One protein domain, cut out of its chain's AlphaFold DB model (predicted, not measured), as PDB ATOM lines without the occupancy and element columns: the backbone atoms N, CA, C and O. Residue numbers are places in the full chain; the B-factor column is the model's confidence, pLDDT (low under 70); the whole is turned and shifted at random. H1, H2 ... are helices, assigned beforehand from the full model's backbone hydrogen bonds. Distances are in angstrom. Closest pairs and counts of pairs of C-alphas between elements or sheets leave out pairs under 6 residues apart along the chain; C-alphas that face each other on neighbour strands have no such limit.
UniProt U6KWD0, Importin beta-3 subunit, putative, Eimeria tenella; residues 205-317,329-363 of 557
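What this domain is: This is residues 205 to 317 and 329 to 363 of the 557 residues of the protein "Importin beta-3 subunit, putative" of Eimeria tenella (UniProt U6KWD0). The longest helix, H6, crosses one side of an up-and-down bundle of four helices, H2, H3, H5 and H8, each running against the one before it. Short H7 runs beside H6, H4 sits at the corner after H3, and H1 lies away from the other helices. The printed part has 148 residues with eight named helices, H1 to H8 in chain order, and no named strand: all helix. It is compact, with a radius of gyration of the C-alphas of 15.0 A and spans of 48 by 41 by 27 A.

How they stand to each other: H6, residues 293 to 314, touches H5, residues 275 to 286, with residues 295 to 303 alone, at a steep tilt of 57 degrees; the closest C-alphas, Tyr 281 and Ala 299, are 4.5 A apart. Residues 302 to 310 alone touch H2, residues 219 to 237, about perpendicular at 75 degrees. H7, residues 330 to 336, touches H6 at a shallow tilt of 10 degrees, opposite ways. H2 and H3, residues 247 to 264, form a helical hairpin. H8, residues 346 to 362, touches H3 at a shallow tilt of 11 degrees, the same way. H4, residues 267 to 270, touches H3 only at the corner; H1, residues 206 to 209, touches no helix. Every O i to N i+4 pair is within hydrogen-bond range in H2, H5, H6, H7 and H8, and 12 of 14 in H3; H1 and H4 are too short for one.

Where its parts are: H6 is 31.3 A long, from C-alpha 293 at (-13.751, 1.095, 102.523). H8 ends at C-alpha 362, (-4.625, 24.219, 118.032).

The domain as a whole: Residues 318 to 328 are not printed, a gap of 25.4 A between C-alphas 317 and 329. Residues 316 to 317 and 340 to 341 are under pLDDT 70.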
ATOM      1  N   GLN A 205      -7.842  40.113 109.947       89.62
ATOM      2  CA  GLN A 205      -8.955  40.807 109.273       89.62
ATOM      3  C   GLN A 205     -10.329  40.162 109.544       89.62
ATOM      4  O   GLN A 205     -11.049  39.707 108.645       89.62
ATOM      5  N   ARG A 206     -10.738  40.129 110.821       90.62
ATOM      6  CA  ARG A 206     -11.931  39.404 111.305       90.62
ATOM      7  C   ARG A 206     -13.244  39.856 110.677       90.62
ATOM      8  O   ARG A 206     -14.187  39.066 110.619       90.62
ATOM      9  N   SER A 207     -13.339  41.117 110.261       88.38
ATOM     10  CA  SER A 207     -14.516  41.669 109.580       88.38
ATOM     11  C   SER A 207     -14.736  41.033 108.206       88.38
ATOM     12  O   SER A 207     -15.889  40.878 107.802       88.38
ATOM     13  N   VAL A 208     -13.655  40.623 107.536       90.62
ATOM     14  CA  VAL A 208     -13.658  40.042 106.191       90.62
ATOM     15  C   VAL A 208     -13.729  38.521 106.256       90.62
ATOM     16  O   VAL A 208     -14.706  37.936 105.790       90.62
ATOM     17  N   TYR A 209     -12.743  37.853 106.871       92.81
ATOM     18  CA  TYR A 209     -12.623  36.393 106.748       92.81
ATOM     19  C   TYR A 209     -13.817  35.648 107.372       92.81
ATOM     20  O   TYR A 209     -14.229  34.595 106.890       92.81
ATOM     21  N   ARG A 210     -14.471  36.220 108.398       93.00
ATOM     22  CA  ARG A 210     -15.693  35.642 108.996       93.00
ATOM     23  C   ARG A 210     -16.901  35.673 108.062       93.00
ATOM     24  O   ARG A 210     -17.902  35.027 108.355       93.00
ATOM     25  N   LYS A 211     -16.842  36.450 106.978       93.25
ATOM     26  CA  LYS A 211     -17.884  36.536 105.945       93.25
ATOM     27  C   LYS A 211     -17.654  35.563 104.793       93.25
ATOM     28  O   LYS A 211     -18.537  35.457 103.943       93.25
ATOM     29  N   VAL A 212     -16.510  34.871 104.758       94.69
ATOM     30  CA  VAL A 212     -16.200  33.863 103.736       94.69
ATOM     31  C   VAL A 212     -17.080  32.632 103.935       94.69
ATOM     32  O   VAL A 212     -17.841  32.272 103.039       94.69
ATOM     33  N   GLY A 213     -17.075  32.045 105.131       93.94
ATOM     34  CA  GLY A 213     -17.988  30.955 105.478       93.94
ATOM     35  C   GLY A 213     -19.429  31.429 105.688       93.94
ATOM     36  O   GLY A 213     -19.670  32.493 106.259       93.94
ATOM     37  N   THR A 214     -20.398  30.612 105.275       94.19
ATOM     38  CA  THR A 214     -21.821  30.785 105.623       94.19
ATOM     39  C   THR A 214     -22.379  29.501 106.242       94.19
ATOM     40  O   THR A 214     -21.670  28.501 106.336       94.19
ATOM     41  N   ALA A 215     -23.642  29.514 106.675       92.31
ATOM     42  CA  ALA A 215     -24.300  28.306 107.176       92.31
ATOM     43  C   ALA A 215     -24.449  27.221 106.091       92.31
ATOM     44  O   ALA A 215     -24.321  26.039 106.392       92.31
ATOM     45  N   GLU A 216     -24.693  27.625 104.842       91.25
ATOM     46  CA  GLU A 216     -24.858  26.717 103.697       91.25
ATOM     47  C   GLU A 216     -23.513  26.303 103.095       91.25
ATOM     48  O   GLU A 216     -23.377  25.217 102.544       91.25
ATOM     49  N   SER A 217     -22.507  27.167 103.227       93.12
ATOM     50  CA  SER A 217     -21.185  27.000 102.634       93.12
ATOM     51  C   SER A 217     -20.076  27.264 103.669       93.12
ATOM     52  O   SER A 217     -19.384  28.291 103.602       93.12
ATOM     53  N   PRO A 218     -19.948  26.414 104.702       96.31
ATOM     54  CA  PRO A 218     -18.925  26.583 105.728       96.31
ATOM     55  C   PRO A 218     -17.520  26.368 105.150       96.31
ATOM     56  O   PRO A 218     -17.345  25.592 104.214       96.31
ATOM     57  N   VAL A 219     -16.513  27.027 105.734       96.94
ATOM     58  CA  VAL A 219     -15.122  27.001 105.235       96.94
ATOM     59  C   VAL A 219     -14.571  25.578 105.146       96.94
ATOM     60  O   VAL A 219     -13.943  25.246 104.151       96.94
ATOM     61  N   SER A 220     -14.873  24.717 106.118       96.56
ATOM     62  CA  SER A 220     -14.503  23.293 106.099       96.56
ATOM     63  C   SER A 220     -14.937  22.575 104.816       96.56
ATOM     64  O   SER A 220     -14.131  21.897 104.187       96.56
ATOM     65  N   LEU A 221     -16.186  22.761 104.384       96.31
ATOM     66  CA  LEU A 221     -16.714  22.156 103.161       96.31
ATOM     67  C   LEU A 221     -16.152  22.812 101.894       96.31
ATOM     68  O   LEU A 221     -15.939  22.123 100.900       96.31
ATOM     69  N   LEU A 222     -15.870  24.119 101.926       96.25
ATOM     70  CA  LEU A 222     -15.204  24.807 100.814       96.25
ATOM     71  C   LEU A 222     -13.770  24.295 100.614       96.25
ATOM     72  O   LEU A 222     -13.360  24.072  99.480       96.25
ATOM     73  N   VAL A 223     -13.040  24.029 101.701       97.12
ATOM     74  CA  VAL A 223     -11.696  23.433 101.644       97.12
ATOM     75  C   VAL A 223     -11.740  22.013 101.080       97.12
ATOM     76  O   VAL A 223     -10.950  21.700 100.191       97.12
ATOM     77  N   ILE A 224     -12.686  21.169 101.515       96.75
ATOM     78  CA  ILE A 224     -12.873  19.828 100.927       96.75
ATOM     79  C   ILE A 224     -13.146  19.946  99.425       96.75
ATOM     80  O   ILE A 224     -12.525  19.250  98.630       96.75
ATOM     81  N   SER A 225     -14.033  20.864  99.023       94.25
ATOM     82  CA  SER A 225     -14.341  21.098  97.609       94.25
ATOM     83  C   SER A 225     -13.114  21.544  96.808       94.25
ATOM     84  O   SER A 225     -12.961  21.121  95.663       94.25
ATOM     85  N   ALA A 226     -12.262  22.399  97.379       96.00
ATOM     86  CA  ALA A 226     -11.030  22.863  96.748       96.00
ATOM     87  C   ALA A 226     -10.018  21.720  96.572       96.00
ATOM     88  O   ALA A 226      -9.464  21.557  95.485       96.00
ATOM     89  N   ALA A 227      -9.822  20.900  97.611       96.25
ATOM     90  CA  ALA A 227      -8.926  19.748  97.563       96.25
ATOM     91  C   ALA A 227      -9.405  18.719  96.529       96.25
ATOM     92  O   ALA A 227      -8.628  18.262  95.699       96.25
ATOM     93  N   GLU A 228     -10.702  18.419  96.517       93.88
ATOM     94  CA  GLU A 228     -11.318  17.534  95.530       93.88
ATOM     95  C   GLU A 228     -11.171  18.055  94.091       93.88
ATOM     96  O   GLU A 228     -10.897  17.281  93.177       93.88
ATOM     97  N   ALA A 229     -11.340  19.362  93.864       93.12
ATOM     98  CA  ALA A 229     -11.134  19.953  92.541       93.12
ATOM     99  C   ALA A 229      -9.675  19.809  92.075       93.12
ATOM    100  O   ALA A 229      -9.439  19.459  90.922       93.12
ATOM    101  N   ALA A 230      -8.711  20.028  92.972       95.06
ATOM    102  CA  ALA A 230      -7.289  19.879  92.673       95.06
ATOM    103  C   ALA A 230      -6.881  18.421  92.406       95.06
ATOM    104  O   ALA A 230      -6.114  18.153  91.487       95.06
ATOM    105  N   LEU A 231      -7.433  17.471  93.163       93.38
ATOM    106  CA  LEU A 231      -7.194  16.042  92.952       93.38
ATOM    107  C   LEU A 231      -7.796  15.538  91.633       93.38
ATOM    108  O   LEU A 231      -7.193  14.699  90.968       93.38
ATOM    109  N   ARG A 232      -8.969  16.049  91.230       91.88
ATOM    110  CA  ARG A 232      -9.550  15.732  89.915       91.88
ATOM    111  C   ARG A 232      -8.712  16.289  88.777       91.88
ATOM    112  O   ARG A 232      -8.477  15.553  87.829       91.88
ATOM    113  N   LEU A 233      -8.228  17.529  88.902       92.12
ATOM    114  CA  LEU A 233      -7.336  18.134  87.909       92.12
ATOM    115  C   LEU A 233      -6.107  17.248  87.667       92.12
ATOM    116  O   LEU A 233      -5.828  16.910  86.523       92.12
ATOM    117  N   ALA A 234      -5.453  16.791  88.741       91.06
ATOM    118  CA  ALA A 234      -4.312  15.882  88.643       91.06
ATOM    119  C   ALA A 234      -4.656  14.629  87.821       91.06
ATOM    120  O   ALA A 234      -3.935  14.272  86.894       91.06
ATOM    121  N   GLY A 235      -5.792  13.984  88.111       87.25
ATOM    122  CA  GLY A 235      -6.243  12.798  87.376       87.25
ATOM    123  C   GLY A 235      -6.635  13.065  85.918       87.25
ATOM    124  O   GLY A 235      -6.386  12.219  85.063       87.25
ATOM    125  N   GLU A 236      -7.235  14.220  85.622       88.62
ATOM    126  CA  GLU A 236      -7.647  14.621  84.269       88.62
ATOM    127  C   GLU A 236      -6.453  14.950  83.360       88.62
ATOM    128  O   GLU A 236      -6.500  14.660  82.162       88.62
ATOM    129  N   GLU A 237      -5.385  15.525  83.916       88.69
ATOM    130  CA  GLU A 237      -4.163  15.878  83.180       88.69
ATOM    131  C   GLU A 237      -3.187  14.700  83.021       88.69
ATOM    132  O   GLU A 237      -2.289  14.750  82.178       88.69
ATOM    133  N   THR A 238      -3.377  13.618  83.782       88.19
ATOM    134  CA  THR A 238      -2.499  12.441  83.747       88.19
ATOM    135  C   THR A 238      -2.686  11.632  82.465       88.19
ATOM    136  O   THR A 238      -3.772  11.110  82.189       88.19
ATOM    137  N   GLN A 239      -1.612  11.440  81.694       85.94
ATOM    138  CA  GLN A 239      -1.635  10.522  80.553       85.94
ATOM    139  C   GLN A 239      -1.505   9.055  81.004       85.94
ATOM    140  O   GLN A 239      -0.938   8.766  82.060       85.94
ATOM    141  N   PRO A 240      -1.988   8.077  80.212       82.50
ATOM    142  CA  PRO A 240      -1.853   6.664  80.557       82.50
ATOM    143  C   PRO A 240      -0.387   6.247  80.769       82.50
ATOM    144  O   PRO A 240       0.403   6.257  79.828       82.50
ATOM    145  N   GLY A 241      -0.053   5.816  81.988       80.06
ATOM    146  CA  GLY A 241       1.297   5.380  82.365       80.06
ATOM    147  C   GLY A 241       2.191   6.477  82.952       80.06
ATOM    148  O   GLY A 241       3.338   6.183  83.276       80.06
ATOM    149  N   GLU A 242       1.683   7.702  83.100       86.50
ATOM    150  CA  GLU A 242       2.357   8.778  83.830       86.50
ATOM    151  C   GLU A 242       1.866   8.852  85.281       86.50
ATOM    152  O   GLU A 242       0.734   8.488  85.605       86.50
ATOM    153  N   THR A 243       2.740   9.334  86.162       85.50
ATOM    154  CA  THR A 243       2.410   9.637  87.556       85.50
ATOM    155  C   THR A 243       1.600  10.935  87.604       85.50
ATOM    156  O   THR A 243       2.066  11.924  87.028       85.50
ATOM    157  N   PRO A 244       0.447  10.988  88.291       88.69
ATOM    158  CA  PRO A 244      -0.318  12.226  88.384       88.69
ATOM    159  C   PRO A 244       0.458  13.363  89.054       88.69
ATOM    160  O   PRO A 244       1.140  13.146  90.058       88.69
ATOM    161  N   ASP A 245       0.313  14.580  88.523       90.62
ATOM    162  CA  ASP A 245       0.869  15.792  89.129       90.62
ATOM    163  C   ASP A 245      -0.088  16.343  90.192       90.62
ATOM    164  O   ASP A 245      -1.113  16.961  89.896       90.62
ATOM    165  N   PHE A 246       0.252  16.115  91.459       94.00
ATOM    166  CA  PHE A 246      -0.550  16.557  92.592       94.00
ATOM    167  C   PHE A 246      -0.162  17.939  93.136       94.00
ATOM    168  O   PHE A 246      -0.714  18.332  94.161       94.00
ATOM    169  N   GLN A 247       0.696  18.725  92.472       94.88
ATOM    170  CA  GLN A 247       1.187  20.014  92.996       94.88
ATOM    171  C   GLN A 247       0.077  20.968  93.463       94.88
ATOM    172  O   GLN A 247       0.200  21.629  94.497       94.88
ATOM    173  N   VAL A 248      -1.038  21.052  92.730       95.75
ATOM    174  CA  VAL A 248      -2.167  21.910  93.134       95.75
ATOM    175  C   VAL A 248      -2.856  21.353  94.384       95.75
ATOM    176  O   VAL A 248      -3.230  22.123  95.268       95.75
ATOM    177  N   ALA A 249      -3.000  20.030  94.493       96.56
ATOM    178  CA  ALA A 249      -3.589  19.384  95.663       96.56
ATOM    179  C   ALA A 249      -2.677  19.526  96.891       96.56
ATOM    180  O   ALA A 249      -3.159  19.892  97.961       96.56
ATOM    181  N   GLU A 250      -1.368  19.333  96.720       97.19
ATOM    182  CA  GLU A 250      -0.349  19.592  97.741       97.19
ATOM    183  C   GLU A 250      -0.434  21.038  98.236       97.19
ATOM    184  O   GLU A 250      -0.536  21.276  99.438       97.19
ATOM    185  N   ARG A 251      -0.509  22.015  97.322       97.81
ATOM    186  CA  ARG A 251      -0.671  23.426  97.690       97.81
ATOM    187  C   ARG A 251      -1.959  23.675  98.477       97.81
ATOM    188  O   ARG A 251      -1.923  24.399  99.464       97.81
ATOM    189  N   VAL A 252      -3.093  23.095  98.075       98.31
ATOM    190  CA  VAL A 252      -4.371  23.282  98.787       98.31
ATOM    191  C   VAL A 252      -4.325  22.695 100.200       98.31
ATOM    192  O   VAL A 252      -4.755  23.360 101.141       98.31
ATOM    193  N   VAL A 253      -3.800  21.478 100.375       98.25
ATOM    194  CA  VAL A 253      -3.704  20.854 101.708       98.25
ATOM    195  C   VAL A 253      -2.646  21.558 102.567       98.25
ATOM    196  O   VAL A 253      -2.889  21.789 103.748       98.25
ATOM    197  N   GLY A 254      -1.532  22.006 101.986       98.38
ATOM    198  CA  GLY A 254      -0.538  22.828 102.686       98.38
ATOM    199  C   GLY A 254      -1.097  24.176 103.155       98.38
ATOM    200  O   GLY A 254      -0.864  24.586 104.288       98.38
ATOM    201  N   LEU A 255      -1.922  24.840 102.340       98.62
ATOM    202  CA  LEU A 255      -2.632  26.055 102.753       98.62
ATOM    203  C   LEU A 255      -3.670  25.787 103.853       98.62
ATOM    204  O   LEU A 255      -3.931  26.667 104.670       98.62
ATOM    205  N   LEU A 256      -4.265  24.589 103.904       98.50
ATOM    206  CA  LEU A 256      -5.104  24.187 105.034       98.50
ATOM    207  C   LEU A 256      -4.278  24.074 106.325       98.50
ATOM    208  O   LEU A 256      -4.752  24.554 107.351       98.50
ATOM    209  N   VAL A 257      -3.066  23.508 106.284       98.31
ATOM    210  CA  VAL A 257      -2.158  23.492 107.449       98.31
ATOM    211  C   VAL A 257      -1.900  24.924 107.927       98.31
ATOM    212  O   VAL A 257      -2.230  25.246 109.064       98.31
ATOM    213  N   GLN A 258      -1.469  25.820 107.033       97.94
ATOM    214  CA  GLN A 258      -1.224  27.232 107.370       97.94
ATOM    215  C   GLN A 258      -2.474  27.933 107.932       97.94
ATOM    216  O   GLN A 258      -2.401  28.698 108.893       97.94
ATOM    217  N   LEU A 259      -3.660  27.643 107.377       97.69
ATOM    218  CA  LEU A 259      -4.921  28.174 107.898       97.69
ATOM    219  C   LEU A 259      -5.173  27.728 109.343       97.69
ATOM    220  O   LEU A 259      -5.710  28.501 110.134       97.69
ATOM    221  N   VAL A 260      -4.842  26.483 109.686       96.62
ATOM    222  CA  VAL A 260      -4.987  25.964 111.051       96.62
ATOM    223  C   VAL A 260      -3.960  26.612 111.983       96.62
ATOM    224  O   VAL A 260      -4.354  27.072 113.055       96.62
ATOM    225  N   GLU A 261      -2.699  26.733 111.556       94.19
ATOM    226  CA  GLU A 261      -1.602  27.349 112.321       94.19
ATOM    227  C   GLU A 261      -1.849  28.826 112.645       94.19
ATOM    228  O   GLU A 261      -1.501  29.313 113.726       94.19
ATOM    229  N   ALA A 262      -2.539  29.544 111.757       90.88
ATOM    230  CA  ALA A 262      -2.950  30.929 111.955       90.88
ATOM    231  C   ALA A 262      -4.055  31.101 113.037       90.88
ATOM    232  O   ALA A 262      -4.898  32.004 112.958       90.88
ATOM    233  N   ASP A 263      -4.104  30.274 114.095       72.31
ATOM    234  CA  ASP A 263      -5.170  30.320 115.111       72.31
ATOM    235  C   ASP A 263      -5.092  31.538 116.048       72.31
ATOM    236  O   ASP A 263      -6.118  31.947 116.598       72.31
ATOM    237  N   ARG A 264      -3.946  32.237 116.134       71.44
ATOM    238  CA  ARG A 264      -3.911  33.599 116.724       71.44
ATOM    239  C   ARG A 264      -4.903  34.532 116.005       71.44
ATOM    240  O   ARG A 264      -5.590  35.343 116.638       71.44
ATOM    241  N   GLY A 265      -5.032  34.350 114.691       71.50
ATOM    242  CA  GLY A 265      -6.024  34.983 113.828       71.50
ATOM    243  C   GLY A 265      -7.420  34.364 113.925       71.50
ATOM    244  O   GLY A 265      -8.411  35.064 113.705       71.50
ATOM    245  N   GLY A 266      -7.524  33.099 114.340       86.75
ATOM    246  CA  GLY A 266      -8.760  32.328 114.502       86.75
ATOM    247  C   GLY A 266      -9.062  31.367 113.350       86.75
ATOM    248  O   GLY A 266     -10.236  31.065 113.122       86.75
ATOM    249  N   GLY A 267      -8.043  30.929 112.606       92.50
ATOM    250  CA  GLY A 267      -8.197  30.073 111.432       92.50
ATOM    251  C   GLY A 267      -8.765  28.685 111.736       92.50
ATOM    252  O   GLY A 267      -9.786  28.313 111.154       92.50
ATOM    253  N   ALA A 268      -8.243  27.975 112.744       94.31
ATOM    254  CA  ALA A 268      -8.788  26.676 113.160       94.31
ATOM    255  C   ALA A 268     -10.271  26.764 113.589       94.31
ATOM    256  O   ALA A 268     -11.065  25.843 113.367       94.31
ATOM    257  N   ALA A 269     -10.705  27.907 114.140       93.81
ATOM    258  CA  ALA A 269     -12.113  28.134 114.482       93.81
ATOM    259  C   ALA A 269     -13.050  28.146 113.261       93.81
ATOM    260  O   ALA A 269     -14.222  27.781 113.396       93.81
ATOM    261  N   LEU A 270     -12.564  28.566 112.086       95.62
ATOM    262  CA  LEU A 270     -13.359  28.617 110.852       95.62
ATOM    263  C   LEU A 270     -13.743  27.224 110.351       95.62
ATOM    264  O   LEU A 270     -14.768  27.078 109.684       95.62
ATOM    265  N   LEU A 271     -12.959  26.207 110.709       95.94
ATOM    266  CA  LEU A 271     -13.157  24.817 110.299       95.94
ATOM    267  C   LEU A 271     -14.107  24.044 111.225       95.94
ATOM    268  O   LEU A 271     -14.495  22.923 110.914       95.94
ATOM    269  N   LYS A 272     -14.518  24.639 112.354       93.81
ATOM    270  CA  LYS A 272     -15.409  23.995 113.331       93.81
ATOM    271  C   LYS A 272     -16.759  23.536 112.745       93.81
ATOM    272  O   LYS A 272     -17.207  22.443 113.100       93.81
ATOM    273  N   PRO A 273     -17.479  24.327 111.925       95.44
ATOM    274  CA  PRO A 273     -18.717  23.848 111.314       95.44
ATOM    275  C   PRO A 273     -18.416  22.640 110.424       95.44
ATOM    276  O   PRO A 273     -17.481  22.704 109.643       95.44
ATOM    277  N   GLN A 274     -19.193  21.556 110.508       94.06
ATOM    278  CA  GLN A 274     -18.956  20.327 109.725       94.06
ATOM    279  C   GLN A 274     -17.563  19.688 109.930       94.06
ATOM    280  O   GLN A 274     -17.098  18.946 109.068       94.06
ATOM    281  N   LEU A 275     -16.908  19.936 111.073       95.19
ATOM    282  CA  LEU A 275     -15.576  19.401 111.375       95.19
ATOM    283  C   LEU A 275     -15.442  17.878 111.148       95.19
ATOM    284  O   LEU A 275     -14.480  17.491 110.491       95.19
ATOM    285  N   PRO A 276     -16.384  17.006 111.577       95.44
ATOM    286  CA  PRO A 276     -16.248  15.564 111.350       95.44
ATOM    287  C   PRO A 276     -16.111  15.178 109.871       95.44
ATOM    288  O   PRO A 276     -15.387  14.243 109.549       95.44
ATOM    289  N   LEU A 277     -16.762  15.909 108.957       96.06
ATOM    290  CA  LEU A 277     -16.646  15.652 107.518       96.06
ATOM    291  C   LEU A 277     -15.251  16.009 106.997       96.06
ATOM    292  O   LEU A 277     -14.686  15.244 106.221       96.06
ATOM    293  N   LEU A 278     -14.683  17.129 107.454       97.56
ATOM    294  CA  LEU A 278     -13.317  17.519 107.108       97.56
ATOM    295  C   LEU A 278     -12.301  16.497 107.622       97.56
ATOM    296  O   LEU A 278     -11.451  16.054 106.858       97.56
ATOM    297  N   LEU A 279     -12.418  16.081 108.886       97.38
ATOM    298  CA  LEU A 279     -11.488  15.114 109.470       97.38
ATOM    299  C   LEU A 279     -11.571  13.751 108.768       97.38
ATOM    300  O   LEU A 279     -10.540  13.175 108.436       97.38
ATOM    301  N   ASN A 280     -12.778  13.262 108.464       96.25
ATOM    302  CA  ASN A 280     -12.956  12.007 107.724       96.25
ATOM    303  C   ASN A 280     -12.377  12.076 106.305       96.25
ATOM    304  O   ASN A 280     -11.781  11.109 105.833       96.25
ATOM    305  N   TYR A 281     -12.529  13.219 105.633       97.81
ATOM    306  CA  TYR A 281     -11.940  13.449 104.318       97.81
ATOM    307  C   TYR A 281     -10.402  13.425 104.366       97.81
ATOM    308  O   TYR A 281      -9.771  12.726 103.573       97.81
ATOM    309  N   LEU A 282      -9.793  14.119 105.335       98.25
ATOM    310  CA  LEU A 282      -8.338  14.113 105.534       98.25
ATOM    311  C   LEU A 282      -7.812  12.724 105.917       98.25
ATOM    312  O   LEU A 282      -6.771  12.313 105.416       98.25
ATOM    313  N   LEU A 283      -8.544  11.969 106.743       98.00
ATOM    314  CA  LEU A 283      -8.190  10.591 107.093       98.00
ATOM    315  C   LEU A 283      -8.188   9.664 105.873       98.00
ATOM    316  O   LEU A 283      -7.295   8.825 105.747       98.00
ATOM    317  N   ALA A 284      -9.148   9.814 104.958       96.81
ATOM    318  CA  ALA A 284      -9.142   9.061 103.707       96.81
ATOM    319  C   ALA A 284      -7.926   9.414 102.839       96.81
ATOM    320  O   ALA A 284      -7.258   8.506 102.344       96.81
ATOM    321  N   LEU A 285      -7.582  10.704 102.728       95.69
ATOM    322  CA  LEU A 285      -6.371  11.135 102.022       95.69
ATOM    323  C   LEU A 285      -5.099  10.579 102.660       95.69
ATOM    324  O   LEU A 285      -4.286   9.999 101.952       95.69
ATOM    325  N   ALA A 286      -4.948  10.681 103.981       96.75
ATOM    326  CA  ALA A 286      -3.794  10.162 104.716       96.75
ATOM    327  C   ALA A 286      -3.581   8.648 104.500       96.75
ATOM    328  O   ALA A 286      -2.444   8.165 104.434       96.75
ATOM    329  N   ASN A 287      -4.675   7.900 104.329       95.31
ATOM    330  CA  ASN A 287      -4.676   6.452 104.114       95.31
ATOM    331  C   ASN A 287      -4.867   6.038 102.640       95.31
ATOM    332  O   ASN A 287      -5.300   4.913 102.370       95.31
ATOM    333  N   ALA A 288      -4.533   6.902 101.678       93.12
ATOM    334  CA  ALA A 288      -4.522   6.526 100.267       93.12
ATOM    335  C   ALA A 288      -3.690   5.244 100.031       93.12
ATOM    336  O   ALA A 288      -2.572   5.110 100.532       93.12
ATOM    337  N   GLY A 289      -4.257   4.282  99.293       90.56
ATOM    338  CA  GLY A 289      -3.646   2.983  98.983       90.56
ATOM    339  C   GLY A 289      -3.823   1.890 100.042       90.56
ATOM    340  O   GLY A 289      -3.410   0.752  99.832       90.56
ATOM    341  N   LYS A 290      -4.444   2.188 101.192       90.06
ATOM    342  CA  LYS A 290      -4.539   1.228 102.307       90.06
ATOM    343  C   LYS A 290      -5.766   0.305 102.253       90.06
ATOM    344  O   LYS A 290      -5.898  -0.556 103.118       90.06
ATOM    345  N   GLY A 291      -6.659   0.456 101.268       91.12
ATOM    346  CA  GLY A 291      -7.834  -0.408 101.094       91.12
ATOM    347  C   GLY A 291      -8.848  -0.330 102.245       91.12
ATOM    348  O   GLY A 291      -9.289  -1.360 102.755       91.12
ATOM    349  N   LEU A 292      -9.219   0.880 102.674       92.81
ATOM    350  CA  LEU A 292     -10.092   1.140 103.825       92.81
ATOM    351  C   LEU A 292     -11.489   1.628 103.379       92.81
ATOM    352  O   LEU A 292     -11.740   2.836 103.341       92.81
ATOM    353  N   PRO A 293     -12.447   0.724 103.085       92.00
ATOM    354  CA  PRO A 293     -13.751   1.095 102.523       92.00
ATOM    355  C   PRO A 293     -14.610   1.955 103.463       92.00
ATOM    356  O   PRO A 293     -15.437   2.733 102.996       92.00
ATOM    357  N   GLY A 294     -14.414   1.844 104.782       93.06
ATOM    358  CA  GLY A 294     -15.096   2.697 105.759       93.06
ATOM    359  C   GLY A 294     -14.696   4.170 105.629       93.06
ATOM    360  O   GLY A 294     -15.566   5.039 105.608       93.06
ATOM    361  N   LEU A 295     -13.395   4.445 105.466       94.12
ATOM    362  CA  LEU A 295     -12.898   5.805 105.225       94.12
ATOM    363  C   LEU A 295     -13.289   6.302 103.842       94.12
ATOM    364  O   LEU A 295     -13.657   7.465 103.702       94.12
ATOM    365  N   ALA A 296     -13.288   5.411 102.848       93.25
ATOM    366  CA  ALA A 296     -13.746   5.745 101.508       93.25
ATOM    367  C   ALA A 296     -15.194   6.256 101.512       93.25
ATOM    368  O   ALA A 296     -15.464   7.360 101.046       93.25
ATOM    369  N   ALA A 297     -16.109   5.512 102.140       94.50
ATOM    370  CA  ALA A 297     -17.512   5.909 102.240       94.50
ATOM    371  C   ALA A 297     -17.706   7.224 103.019       94.50
ATOM    372  O   ALA A 297     -18.569   8.035 102.674       94.50
ATOM    373  N   ALA A 298     -16.907   7.453 104.067       94.06
ATOM    374  CA  ALA A 298     -16.960   8.689 104.842       94.06
ATOM    375  C   ALA A 298     -16.464   9.903 104.032       94.06
ATOM    376  O   ALA A 298     -17.084  10.968 104.090       94.06
ATOM    377  N   ALA A 299     -15.396   9.738 103.246       94.50
ATOM    378  CA  ALA A 299     -14.901  10.764 102.334       94.50
ATOM    379  C   ALA A 299     -15.887  11.058 101.199       94.50
ATOM    380  O   ALA A 299     -16.121  12.227 100.898       94.50
ATOM    381  N   ASP A 300     -16.545  10.039 100.644       94.00
ATOM    382  CA  ASP A 300     -17.584  10.225  99.628       94.00
ATOM    383  C   ASP A 300     -18.752  11.060 100.165       94.00
ATOM    384  O   ASP A 300     -19.229  11.985  99.502       94.00
ATOM    385  N   ALA A 301     -19.181  10.796 101.404       94.12
ATOM    386  CA  ALA A 301     -20.214  11.590 102.064       94.12
ATOM    387  C   ALA A 301     -19.761  13.041 102.313       94.12
ATOM    388  O   ALA A 301     -20.536  13.980 102.099       94.12
ATOM    389  N   ALA A 302     -18.510  13.238 102.734       94.25
ATOM    390  CA  ALA A 302     -17.932  14.560 102.943       94.25
ATOM    391  C   ALA A 302     -17.826  15.356 101.632       94.25
ATOM    392  O   ALA A 302     -18.224  16.521 101.588       94.25
ATOM    393  N   ALA A 303     -17.377  14.720 100.551       92.12
ATOM    394  CA  ALA A 303     -17.290  15.317  99.225       92.12
ATOM    395  C   ALA A 303     -18.673  15.660  98.653       92.12
ATOM    396  O   ALA A 303     -18.847  16.727  98.066       92.12
ATOM    397  N   ALA A 304     -19.685  14.816  98.877       91.69
ATOM    398  CA  ALA A 304     -21.061  15.114  98.481       91.69
ATOM    399  C   ALA A 304     -21.611  16.357  99.207       91.69
ATOM    400  O   ALA A 304     -22.212  17.236  98.582       91.69
ATOM    401  N   ALA A 305     -21.365  16.474 100.516       92.81
ATOM    402  CA  ALA A 305     -21.722  17.669 101.282       92.81
ATOM    403  C   ALA A 305     -20.947  18.909 100.804       92.81
ATOM    404  O   ALA A 305     -21.527  19.989 100.669       92.81
ATOM    405  N   ALA A 306     -19.657  18.750 100.500       91.69
ATOM    406  CA  ALA A 306     -18.808  19.805  99.961       91.69
ATOM    407  C   ALA A 306     -19.300  20.306  98.599       91.69
ATOM    408  O   ALA A 306     -19.401  21.513  98.397       91.69
ATOM    409  N   ALA A 307     -19.701  19.401  97.704       88.88
ATOM    410  CA  ALA A 307     -20.276  19.748  96.410       88.88
ATOM    411  C   ALA A 307     -21.577  20.559  96.555       88.88
ATOM    412  O   ALA A 307     -21.775  21.548  95.847       88.88
ATOM    413  N   ALA A 308     -22.444  20.197  97.509       89.50
ATOM    414  CA  ALA A 308     -23.663  20.957  97.795       89.50
ATOM    415  C   ALA A 308     -23.359  22.365  98.346       89.50
ATOM    416  O   ALA A 308     -23.917  23.356  97.871       89.50
ATOM    417  N   ALA A 309     -22.433  22.467  99.303       89.50
ATOM    418  CA  ALA A 309     -21.973  23.737  99.867       89.50
ATOM    419  C   ALA A 309     -21.321  24.646  98.813       89.50
ATOM    420  O   ALA A 309     -21.545  25.857  98.779       89.50
ATOM    421  N   ALA A 310     -20.536  24.052  97.924       84.88
ATOM    422  CA  ALA A 310     -19.889  24.721  96.814       84.88
ATOM    423  C   ALA A 310     -20.892  25.256  95.780       84.88
ATOM    424  O   ALA A 310     -20.741  26.377  95.295       84.88
ATOM    425  N   ALA A 311     -21.951  24.498  95.479       84.94
ATOM    426  CA  ALA A 311     -23.034  24.974  94.623       84.94
ATOM    427  C   ALA A 311     -23.751  26.192  95.238       84.94
ATOM    428  O   ALA A 311     -24.037  27.158  94.530       84.94
ATOM    429  N   ALA A 312     -23.970  26.194  96.557       86.50
ATOM    430  CA  ALA A 312     -24.524  27.351  97.267       86.50
ATOM    431  C   ALA A 312     -23.575  28.568  97.236       86.50
ATOM    432  O   ALA A 312     -24.017  29.708  97.071       86.50
ATOM    433  N   ALA A 313     -22.262  28.338  97.327       84.38
ATOM    434  CA  ALA A 313     -21.238  29.383  97.269       84.38
ATOM    435  C   ALA A 313     -21.164  30.115  95.914       84.38
ATOM    436  O   ALA A 313     -20.821  31.299  95.889       84.38
ATOM    437  N   ALA A 314     -21.510  29.450  94.805       76.62
ATOM    438  CA  ALA A 314     -21.458  30.030  93.461       76.62
ATOM    439  C   ALA A 314     -22.535  31.111  93.196       76.62
ATOM    440  O   ALA A 314     -22.341  31.972  92.334       76.62
ATOM    441  N   GLY A 315     -23.637  31.118  93.959       70.56
ATOM    442  CA  GLY A 315     -24.737  32.083  93.835       70.56
ATOM    443  C   GLY A 315     -25.770  31.763  92.732       70.56
ATOM    444  O   GLY A 315     -25.596  30.825  91.950       70.56
ATOM    445  N   PRO A 316     -26.886  32.520  92.659       52.03
ATOM    446  CA  PRO A 316     -27.971  32.262  91.709       52.03
ATOM    447  C   PRO A 316     -27.541  32.550  90.260       52.03
ATOM    448  O   PRO A 316     -27.136  33.665  89.943       52.03
ATOM    449  N   GLY A 317     -27.669  31.555  89.374       52.53
ATOM    450  CA  GLY A 317     -27.371  31.674  87.937       52.53
ATOM    451  C   GLY A 317     -26.150  30.886  87.447       52.53
ATOM    452  O   GLY A 317     -25.955  30.793  86.237       52.53
ATOM    453  N   SER A 329     -15.599  10.130  95.585       91.19
ATOM    454  CA  SER A 329     -14.620  11.198  95.757       91.19
ATOM    455  C   SER A 329     -13.223  10.700  95.389       91.19
ATOM    456  O   SER A 329     -12.955   9.497  95.457       91.19
ATOM    457  N   VAL A 330     -12.311  11.599  95.012       87.50
ATOM    458  CA  VAL A 330     -10.939  11.176  94.687       87.50
ATOM    459  C   VAL A 330     -10.244  10.662  95.943       87.50
ATOM    460  O   VAL A 330      -9.589   9.621  95.897       87.50
ATOM    461  N   ALA A 331     -10.463  11.322  97.084       87.12
ATOM    462  CA  ALA A 331      -9.981  10.844  98.378       87.12
ATOM    463  C   ALA A 331     -10.549   9.460  98.734       87.12
ATOM    464  O   ALA A 331      -9.817   8.579  99.186       87.12
ATOM    465  N   GLY A 332     -11.845   9.244  98.498       85.12
ATOM    466  CA  GLY A 332     -12.504   7.972  98.771       85.12
ATOM    467  C   GLY A 332     -12.029   6.853  97.849       85.12
ATOM    468  O   GLY A 332     -11.710   5.762  98.321       85.12
ATOM    469  N   ALA A 333     -11.881   7.131  96.553       88.62
ATOM    470  CA  ALA A 333     -11.298   6.200  95.593       88.62
ATOM    471  C   ALA A 333      -9.851   5.836  95.965       88.62
ATOM    472  O   ALA A 333      -9.491   4.658  95.943       88.62
ATOM    473  N   ALA A 334      -9.044   6.821  96.371       86.19
ATOM    474  CA  ALA A 334      -7.674   6.603  96.823       86.19
ATOM    475  C   ALA A 334      -7.619   5.742  98.095       86.19
ATOM    476  O   ALA A 334      -6.806   4.824  98.173       86.19
ATOM    477  N   ALA A 335      -8.505   5.973  99.069       85.75
ATOM    478  CA  ALA A 335      -8.589   5.159 100.282       85.75
ATOM    479  C   ALA A 335      -9.095   3.731 100.010       85.75
ATOM    480  O   ALA A 335      -8.659   2.786 100.667       85.75
ATOM    481  N   ALA A 336     -10.002   3.552  99.045       87.81
ATOM    482  CA  ALA A 336     -10.517   2.244  98.639       87.81
ATOM    483  C   ALA A 336      -9.510   1.426  97.813       87.81
ATOM    484  O   ALA A 336      -9.631   0.201  97.746       87.81
ATOM    485  N   ALA A 337      -8.529   2.078  97.185       84.94
ATOM    486  CA  ALA A 337      -7.506   1.405  96.399       84.94
ATOM    487  C   ALA A 337      -6.676   0.466  97.286       84.94
ATOM    488  O   ALA A 337      -6.088   0.886  98.279       84.94
ATOM    489  N   ALA A 338      -6.612  -0.810  96.903       79.19
ATOM    490  CA  ALA A 338      -5.724  -1.805  97.501       79.19
ATOM    491  C   ALA A 338      -4.387  -1.828  96.742       79.19
ATOM    492  O   ALA A 338      -4.011  -2.842  96.153       79.19
ATOM    493  N   ALA A 339      -3.721  -0.674  96.678       74.69
ATOM    494  CA  ALA A 339      -2.441  -0.501  96.004       74.69
ATOM    495  C   ALA A 339      -1.395  -0.067  97.033       74.69
ATOM    496  O   ALA A 339      -1.544   0.979  97.657       74.69
ATOM    497  N   ASP A 340      -0.328  -0.857  97.176       58.62
ATOM    498  CA  ASP A 340       0.714  -0.663  98.199       58.62
ATOM    499  C   ASP A 340       1.372   0.738  98.135       58.62
ATOM    500  O   ASP A 340       1.833   1.284  99.143       58.62
ATOM    501  N   LYS A 341       1.329   1.358  96.944       63.41
ATOM    502  CA  LYS A 341       1.532   2.787  96.689       63.41
ATOM    503  C   LYS A 341       0.501   3.284  95.670       63.41
ATOM    504  O   LYS A 341       0.342   2.689  94.606       63.41
ATOM    505  N   VAL A 342      -0.150   4.407  95.972       75.50
ATOM    506  CA  VAL A 342      -0.782   5.251  94.948       75.50
ATOM    507  C   VAL A 342       0.271   6.282  94.552       75.50
ATOM    508  O   VAL A 342       0.598   7.168  95.344       75.50
ATOM    509  N   GLU A 343       0.881   6.100  93.381       76.00
ATOM    510  CA  GLU A 343       1.989   6.938  92.907       76.00
ATOM    511  C   GLU A 343       1.640   8.434  92.959       76.00
ATOM    512  O   GLU A 343       0.510   8.828  92.683       76.00
ATOM    513  N   GLY A 344       2.606   9.265  93.368       79.75
ATOM    514  CA  GLY A 344       2.450  10.721  93.479       79.75
ATOM    515  C   GLY A 344       1.679  11.224  94.710       79.75
ATOM    516  O   GLY A 344       1.755  12.404  95.022       79.75
ATOM    517  N   THR A 345       0.977  10.369  95.464       86.50
ATOM    518  CA  THR A 345       0.121  10.837  96.583       86.50
ATOM    519  C   THR A 345       0.850  11.058  97.907       86.50
ATOM    520  O   THR A 345       0.237  11.493  98.881       86.50
ATOM    521  N   GLU A 346       2.141  10.741  97.986       89.62
ATOM    522  CA  GLU A 346       2.874  10.691  99.251       89.62
ATOM    523  C   GLU A 346       2.905  12.042  99.974       89.62
ATOM    524  O   GLU A 346       2.499  12.112 101.132       89.62
ATOM    525  N   THR A 347       3.264  13.131  99.291       93.19
ATOM    526  CA  THR A 347       3.242  14.483  99.871       93.19
ATOM    527  C   THR A 347       1.845  14.866 100.362       93.19
ATOM    528  O   THR A 347       1.692  15.380 101.467       93.19
ATOM    529  N   VAL A 348       0.799  14.561  99.581       94.31
ATOM    530  CA  VAL A 348      -0.596  14.845  99.960       94.31
ATOM    531  C   VAL A 348      -0.999  14.057 101.209       94.31
ATOM    532  O   VAL A 348      -1.650  14.616 102.091       94.31
ATOM    533  N   ARG A 349      -0.583  12.786 101.330       95.44
ATOM    534  CA  ARG A 349      -0.798  11.974 102.540       95.44
ATOM    535  C   ARG A 349      -0.139  12.622 103.757       95.44
ATOM    536  O   ARG A 349      -0.794  12.753 104.788       95.44
ATOM    537  N   ARG A 350       1.124  13.047 103.630       96.00
ATOM    538  CA  ARG A 350       1.883  13.703 104.711       96.00
ATOM    539  C   ARG A 350       1.214  15.003 105.153       96.00
ATOM    540  O   ARG A 350       0.946  15.173 106.335       96.00
ATOM    541  N   LEU A 351       0.849  15.867 104.206       97.75
ATOM    542  CA  LEU A 351       0.151  17.124 104.491       97.75
ATOM    543  C   LEU A 351      -1.234  16.901 105.116       97.75
ATOM    544  O   LEU A 351      -1.660  17.689 105.956       97.75
ATOM    545  N   ALA A 352      -1.943  15.830 104.745       98.31
ATOM    546  CA  ALA A 352      -3.218  15.485 105.370       98.31
ATOM    547  C   ALA A 352      -3.047  15.048 106.835       98.31
ATOM    548  O   ALA A 352      -3.865  15.427 107.674       98.31
ATOM    549  N   ILE A 353      -1.987  14.293 107.152       98.38
ATOM    550  CA  ILE A 353      -1.627  13.945 108.537       98.38
ATOM    551  C   ILE A 353      -1.233  15.205 109.309       98.38
ATOM    552  O   ILE A 353      -1.750  15.424 110.402       98.38
ATOM    553  N   GLU A 354      -0.406  16.068 108.719       98.12
ATOM    554  CA  GLU A 354      -0.003  17.335 109.333       98.12
ATOM    555  C   GLU A 354      -1.218  18.218 109.646       98.12
ATOM    556  O   GLU A 354      -1.347  18.722 110.754       98.12
ATOM    557  N   ALA A 355      -2.186  18.326 108.730       98.25
ATOM    558  CA  ALA A 355      -3.417  19.079 108.973       98.25
ATOM    559  C   ALA A 355      -4.255  18.504 110.133       98.25
ATOM    560  O   ALA A 355      -4.879  19.265 110.876       98.25
ATOM    561  N   LEU A 356      -4.283  17.174 110.298       98.31
ATOM    562  CA  LEU A 356      -4.966  16.510 111.415       98.31
ATOM    563  C   LEU A 356      -4.264  16.795 112.753       98.31
ATOM    564  O   LEU A 356      -4.940  17.159 113.718       98.31
ATOM    565  N   LEU A 357      -2.935  16.655 112.800       97.94
ATOM    566  CA  LEU A 357      -2.117  16.899 113.994       97.94
ATOM    567  C   LEU A 357      -2.142  18.376 114.396       97.94
ATOM    568  O   LEU A 357      -2.492  18.695 115.529       97.94
ATOM    569  N   CYS A 358      -1.908  19.276 113.443       97.00
ATOM    570  CA  CYS A 358      -1.966  20.718 113.651       97.00
ATOM    571  C   CYS A 358      -3.342  21.158 114.191       97.00
ATOM    572  O   CYS A 358      -3.442  21.980 115.105       97.00
ATOM    573  N   TYR A 359      -4.443  20.571 113.697       96.38
ATOM    574  CA  TYR A 359      -5.772  20.879 114.237       96.38
ATOM    575  C   TYR A 359      -5.939  20.394 115.678       96.38
ATOM    576  O   TYR A 359      -6.563  21.090 116.486       96.38
ATOM    577  N   ALA A 360      -5.401  19.215 116.004       95.19
ATOM    578  CA  ALA A 360      -5.405  18.694 117.365       95.19
ATOM    579  C   ALA A 360      -4.620  19.602 118.316       95.19
ATOM    580  O   ALA A 360      -5.155  19.945 119.363       95.19
ATOM    581  N   GLU A 361      -3.441  20.079 117.920       94.31
ATOM    582  CA  GLU A 361      -2.610  21.016 118.693       94.31
ATOM    583  C   GLU A 361      -3.316  22.356 118.939       94.31
ATOM    584  O   GLU A 361      -3.337  22.867 120.058       94.31
ATOM    585  N   MET A 362      -3.970  22.911 117.916       92.94
ATOM    586  CA  MET A 362      -4.625  24.219 118.032       92.94
ATOM    587  C   MET A 362      -5.989  24.147 118.737       92.94
ATOM    588  O   MET A 362      -6.419  25.099 119.397       92.94
ATOM    589  N   ARG A 363      -6.741  23.050 118.565       92.19
ATOM    590  CA  ARG A 363      -8.143  22.918 119.015       92.19
ATOM    591  C   ARG A 363      -8.471  21.529 119.593       92.19
ATOM    592  O   ARG A 363      -9.520  20.973 119.239       92.19
TER     593      ARG A 363